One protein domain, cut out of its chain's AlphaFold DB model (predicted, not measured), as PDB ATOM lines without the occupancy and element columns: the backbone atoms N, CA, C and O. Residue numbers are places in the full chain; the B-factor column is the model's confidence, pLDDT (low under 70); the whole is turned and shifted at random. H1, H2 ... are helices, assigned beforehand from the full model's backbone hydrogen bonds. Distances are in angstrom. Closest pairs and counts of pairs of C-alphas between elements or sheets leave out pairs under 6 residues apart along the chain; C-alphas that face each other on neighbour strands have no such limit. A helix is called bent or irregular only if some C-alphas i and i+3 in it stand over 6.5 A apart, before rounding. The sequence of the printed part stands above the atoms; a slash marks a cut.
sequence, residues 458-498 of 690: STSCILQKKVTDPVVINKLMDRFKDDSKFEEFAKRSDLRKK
ATOM      1  N   SER A 458     -31.393  -2.177 -57.555       84.44
ATOM      2  CA  SER A 458     -32.041  -2.119 -56.238       84.44
ATOM      3  C   SER A 458     -31.361  -1.127 -55.285       84.44
ATOM      4  O   SER A 458     -30.134  -0.973 -55.298       84.44
ATOM      5  N   THR A 459     -32.140  -0.511 -54.388       84.19
ATOM      6  CA  THR A 459     -31.630   0.391 -53.337       84.19
ATOM      7  C   THR A 459     -30.562  -0.286 -52.476       84.19
ATOM      8  O   THR A 459     -29.530   0.320 -52.206       84.19
ATOM      9  N   SER A 460     -30.732  -1.571 -52.141       85.06
ATOM     10  CA  SER A 460     -29.729  -2.349 -51.395       85.06
ATOM     11  C   SER A 460     -28.389  -2.446 -52.144       85.06
ATOM     12  O   SER A 460     -27.348  -2.132 -51.573       85.06
ATOM     13  N   CYS A 461     -28.387  -2.747 -53.451       83.44
ATOM     14  CA  CYS A 461     -27.163  -2.757 -54.269       83.44
ATOM     15  C   CYS A 461     -26.507  -1.360 -54.381       83.44
ATOM     16  O   CYS A 461     -25.283  -1.240 -54.464       83.44
ATOM     17  N   ILE A 462     -27.304  -0.284 -54.360       84.88
ATOM     18  CA  ILE A 462     -26.801   1.101 -54.341       84.88
ATOM     19  C   ILE A 462     -26.148   1.418 -52.985       84.88
ATOM     20  O   ILE A 462     -25.056   1.990 -52.954       84.88
ATOM     21  N   LEU A 463     -26.765   0.994 -51.876       86.19
ATOM     22  CA  LEU A 463     -26.214   1.137 -50.527       86.19
ATOM     23  C   LEU A 463     -24.932   0.312 -50.339       86.19
ATOM     24  O   LEU A 463     -23.955   0.860 -49.843       86.19
ATOM     25  N   GLN A 464     -24.869  -0.936 -50.817       85.06
ATOM     26  CA  GLN A 464     -23.669  -1.797 -50.762       85.06
ATOM     27  C   GLN A 464     -22.428  -1.180 -51.434       85.06
ATOM     28  O   GLN A 464     -21.299  -1.499 -51.069       85.06
ATOM     29  N   LYS A 465     -22.607  -0.263 -52.395       83.38
ATOM     30  CA  LYS A 465     -21.503   0.469 -53.047       83.38
ATOM     31  C   LYS A 465     -21.024   1.697 -52.258       83.38
ATOM     32  O   LYS A 465     -20.022   2.305 -52.636       83.38
ATOM     33  N   LYS A 466     -21.737   2.089 -51.197       85.12
ATOM     34  CA  LYS A 466     -21.484   3.305 -50.400       85.12
ATOM     35  C   LYS A 466     -21.327   3.040 -48.898       85.12
ATOM     36  O   LYS A 466     -20.678   3.823 -48.216       85.12
ATOM     37  N   VAL A 467     -21.889   1.954 -48.385       84.62
ATOM     38  CA  VAL A 467     -21.865   1.535 -46.981       84.62
ATOM     39  C   VAL A 467     -21.183   0.170 -46.921       84.62
ATOM     40  O   VAL A 467     -21.540  -0.733 -47.668       84.62
ATOM     41  N   THR A 468     -20.175   0.024 -46.062       80.62
ATOM     42  CA  THR A 468     -19.381  -1.214 -45.940       80.62
ATOM     43  C   THR A 468     -19.937  -2.210 -44.923       80.62
ATOM     44  O   THR A 468     -19.496  -3.353 -44.903       80.62
ATOM     45  N   ASP A 469     -20.872  -1.784 -44.072       81.75
ATOM     46  CA  ASP A 469     -21.481  -2.594 -43.015       81.75
ATOM     47  C   ASP A 469     -22.853  -3.145 -43.469       81.75
ATOM     48  O   ASP A 469     -23.796  -2.360 -43.628       81.75
ATOM     49  N   PRO A 470     -23.007  -4.472 -43.661       82.06
ATOM     50  CA  PRO A 470     -24.282  -5.077 -44.051       82.06
ATOM     51  C   PRO A 470     -25.408  -4.869 -43.030       82.06
ATOM     52  O   PRO A 470     -26.569  -4.787 -43.420       82.06
ATOM     53  N   VAL A 471     -25.093  -4.747 -41.735       85.44
ATOM     54  CA  VAL A 471     -26.097  -4.570 -40.673       85.44
ATOM     55  C   VAL A 471     -26.737  -3.185 -40.771       85.44
ATOM     56  O   VAL A 471     -27.948  -3.047 -40.604       85.44
ATOM     57  N   VAL A 472     -25.943  -2.162 -41.107       85.75
ATOM     58  CA  VAL A 472     -26.446  -0.808 -41.390       85.75
ATOM     59  C   VAL A 472     -27.322  -0.809 -42.644       85.75
ATOM     60  O   VAL A 472     -28.379  -0.183 -42.636       85.75
ATOM     61  N   ILE A 473     -26.928  -1.528 -43.700       87.62
ATOM     62  CA  ILE A 473     -27.715  -1.620 -44.942       87.62
ATOM     63  C   ILE A 473     -29.072  -2.273 -44.679       87.62
ATOM     64  O   ILE A 473     -30.083  -1.717 -45.099       87.62
ATOM     65  N   ASN A 474     -29.108  -3.398 -43.959       86.62
ATOM     66  CA  ASN A 474     -30.361  -4.080 -43.638       86.62
ATOM     67  C   ASN A 474     -31.287  -3.159 -42.831       86.62
ATOM     68  O   ASN A 474     -32.381  -2.868 -43.296       86.62
ATOM     69  N   LYS A 475     -30.806  -2.551 -41.733       89.56
ATOM     70  CA  LYS A 475     -31.603  -1.593 -40.940       89.56
ATOM     71  C   LYS A 475     -32.128  -0.401 -41.755       89.56
ATOM     72  O   LYS A 475     -33.218   0.093 -41.475       89.56
ATOM     73  N   LEU A 476     -31.366   0.092 -42.737       89.25
ATOM     74  CA  LEU A 476     -31.820   1.153 -43.645       89.25
ATOM     75  C   LEU A 476     -32.906   0.662 -44.606       89.25
ATOM     76  O   LEU A 476     -33.880   1.378 -44.824       89.25
ATOM     77  N   MET A 477     -32.749  -0.540 -45.162       90.69
ATOM     78  CA  MET A 477     -33.772  -1.157 -46.002       90.69
ATOM     79  C   MET A 477     -35.045  -1.415 -45.195       90.69
ATOM     80  O   MET A 477     -36.102  -0.971 -45.616       90.69
ATOM     81  N   ASP A 478     -34.955  -2.018 -44.010       89.81
ATOM     82  CA  ASP A 478     -36.109  -2.317 -43.151       89.81
ATOM     83  C   ASP A 478     -36.883  -1.047 -42.751       89.81
ATOM     84  O   ASP A 478     -38.112  -1.049 -42.718       89.81
ATOM     85  N   ARG A 479     -36.178   0.067 -42.492       89.75
ATOM     86  CA  ARG A 479     -36.786   1.347 -42.088       89.75
ATOM     87  C   ARG A 479     -37.360   2.171 -43.248       89.75
ATOM     88  O   ARG A 479     -38.285   2.948 -43.021       89.75
ATOM     89  N   PHE A 480     -36.806   2.057 -44.457       89.94
ATOM     90  CA  PHE A 480     -37.135   2.939 -45.589       89.94
ATOM     91  C   PHE A 480     -37.556   2.200 -46.876       89.94
ATOM     92  O   PHE A 480     -37.667   2.826 -47.927       89.94
ATOM     93  N   LYS A 481     -37.819   0.885 -46.803       80.56
ATOM     94  CA  LYS A 481     -38.274   0.007 -47.902       80.56
ATOM     95  C   LYS A 481     -39.351   0.638 -48.784       80.56
ATOM     96  O   LYS A 481     -39.262   0.565 -50.005       80.56
ATOM     97  N   ASP A 482     -40.357   1.224 -48.143       80.62
ATOM     98  CA  ASP A 482     -41.575   1.718 -48.785       80.62
ATOM     99  C   ASP A 482     -41.531   3.242 -49.061       80.62
ATOM    100  O   ASP A 482     -42.513   3.822 -49.520       80.62
ATOM    101  N   ASP A 483     -40.390   3.909 -48.819       83.62
ATOM    102  CA  ASP A 483     -40.194   5.336 -49.108       83.62
ATOM    103  C   ASP A 483     -39.544   5.543 -50.487       83.62
ATOM    104  O   ASP A 483     -38.338   5.363 -50.681       83.62
ATOM    105  N   SER A 484     -40.347   5.972 -51.463       81.62
ATOM    106  CA  SER A 484     -39.909   6.180 -52.848       81.62
ATOM    107  C   SER A 484     -38.799   7.229 -53.006       81.62
ATOM    108  O   SER A 484     -38.001   7.130 -53.943       81.62
ATOM    109  N   LYS A 485     -38.675   8.194 -52.083       85.62
ATOM    110  CA  LYS A 485     -37.594   9.194 -52.104       85.62
ATOM    111  C   LYS A 485     -36.258   8.626 -51.615       85.62
ATOM    112  O   LYS A 485     -35.209   9.206 -51.911       85.62
ATOM    113  N   PHE A 486     -36.256   7.494 -50.907       89.25
ATOM    114  CA  PHE A 486     -35.030   6.901 -50.372       89.25
ATOM    115  C   PHE A 486     -34.120   6.322 -51.467       89.25
ATOM    116  O   PHE A 486     -32.898   6.435 -51.361       89.25
ATOM    117  N   GLU A 487     -34.671   5.791 -52.568       85.25
ATOM    118  CA  GLU A 487     -33.866   5.344 -53.722       85.25
ATOM    119  C   GLU A 487     -33.125   6.527 -54.380       85.25
ATOM    120  O   GLU A 487     -31.952   6.418 -54.747       85.25
ATOM    121  N   GLU A 488     -33.785   7.680 -54.511       84.94
ATOM    122  CA  GLU A 488     -33.211   8.894 -55.103       84.94
ATOM    123  C   GLU A 488     -32.123   9.511 -54.210       84.94
ATOM    124  O   GLU A 488     -31.021   9.810 -54.687       84.94
ATOM    125  N   PHE A 489     -32.380   9.597 -52.903       88.50
ATOM    126  CA  PHE A 489     -31.385   9.971 -51.896       88.50
ATOM    127  C   PHE A 489     -30.169   9.032 -51.923       88.50
ATOM    128  O   PHE A 489     -29.029   9.487 -52.050       88.50
ATOM    129  N   ALA A 490     -30.393   7.713 -51.896       87.19
ATOM    130  CA  ALA A 490     -29.327   6.715 -51.934       87.19
ATOM    131  C   ALA A 490     -28.489   6.795 -53.222       87.19
ATOM    132  O   ALA A 490     -27.292   6.496 -53.188       87.19
ATOM    133  N   LYS A 491     -29.061   7.251 -54.348       83.19
ATOM    134  CA  LYS A 491     -28.318   7.552 -55.586       83.19
ATOM    135  C   LYS A 491     -27.480   8.823 -55.472       83.19
ATOM    136  O   LYS A 491     -26.275   8.743 -55.723       83.19
ATOM    137  N   ARG A 492     -28.072   9.961 -55.090       81.50
ATOM    138  CA  ARG A 492     -27.387  11.270 -55.106       81.50
ATOM    139  C   ARG A 492     -26.394  11.457 -53.957       81.50
ATOM    140  O   ARG A 492     -25.273  11.892 -54.191       81.50
ATOM    141  N   SER A 493     -26.754  11.106 -52.724       82.25
ATOM    142  CA  SER A 493     -25.924  11.394 -51.548       82.25
ATOM    143  C   SER A 493     -24.689  10.497 -51.450       82.25
ATOM    144  O   SER A 493     -24.770   9.284 -51.646       82.25
ATOM    145  N   ASP A 494     -23.535  11.060 -51.078       81.38
ATOM    146  CA  ASP A 494     -22.412  10.245 -50.607       81.38
ATOM    147  C   ASP A 494     -22.690   9.769 -49.176       81.38
ATOM    148  O   ASP A 494     -22.898  10.585 -48.273       81.38
ATOM    149  N   LEU A 495     -22.720   8.449 -48.983       83.38
ATOM    150  CA  LEU A 495     -23.002   7.784 -47.706       83.38
ATOM    151  C   LEU A 495     -21.756   7.091 -47.123       83.38
ATOM    152  O   LEU A 495     -21.852   6.434 -46.085       83.38
ATOM    153  N   ARG A 496     -20.586   7.239 -47.766       80.81
ATOM    154  CA  ARG A 496     -19.324   6.621 -47.336       80.81
ATOM    155  C   ARG A 496     -18.839   7.216 -46.017       80.81
ATOM    156  O   ARG A 496     -18.788   8.433 -45.839       80.81
ATOM    157  N   LYS A 497     -18.474   6.342 -45.078       71.19
ATOM    158  CA  LYS A 497     -18.051   6.723 -43.725       71.19
ATOM    159  C   LYS A 497     -16.668   7.393 -43.761       71.19
ATOM    160  O   LYS A 497     -15.757   6.862 -44.387       71.19
ATOM    161  N   LYS A 498     -16.502   8.524 -43.061       56.00
ATOM    162  CA  LYS A 498     -15.187   9.163 -42.818       56.00
ATOM    163  C   LYS A 498     -14.732   9.001 -41.364       56.00
ATOM    164  O   LYS A 498     -13.666   8.453 -41.127       56.00
TER     165      LYS A 498
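AT A GLANCE: This is residues 458 to 498 of the 690 residues of an uncharacterized protein of Caenorhabditis remanei (UniProt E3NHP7). Three short helices make a small cluster: H2 and H3 form an open V joined by a tight turn, and H1 packs on both of them, so that the three centres make a triangle. After H3 the printed part ends in a stretch with no named element, residues 493 to 498. The printed part has 41 residues, with three named helices in the order H1, H2, H3 and no named strand, and its class is all helix. It is compact, with a radius of gyration of the C-alphas of 9.3 A, and spans 26 by 21 by 15 A.

IN THESE COORDINATES: H1 is residues 459 to 464, beginning at C-alpha 459 at (-31.630, 0.391, -53.337). H2, the longest helix, is residues 470 to 480 and measures 15.2 A from first to last C-alpha. H3 is residues 484 to 492, 13.7 A long, and ends at C-alpha 492 at (-27.387, 11.270, -55.106). H3 is neither bent nor irregular, but only just: C-alphas 484 and 487 are 6.2 A apart.

HOW THE PARTS SIT: H1 and H2 form a helical hairpin. They touch, with the closest C-alphas, those of Leu 463 and Ile 473, 6.4 A apart, and run opposite ways at a shallow tilt of 21 degrees. H1 also touches H3, with the closest C-alphas, those of Thr 459 and Glu 487, 5.4 A apart. These two run the same way at a shallow tilt of 34.6 degrees, only just short of steep. H2 and H3 are close but not clearly touching: their closest C-alphas, those of Phe 480 and Phe 486, are 6.6 A apart. They run opposite ways at a steep tilt of 41 degrees. Every O i to N i+4 pair is within hydrogen-bond range in H1 and H2, and 4 of 5 are in H3.

THE WHOLE: The two C-alphas farthest apart, those of Asp 482 and Lys 498, are 28.1 A apart. The printed part has no cut, and the links H1 to H2 and H2 to H3 are tight. The mean pLDDT of the printed part is 84.0, and residue 498 is under 70.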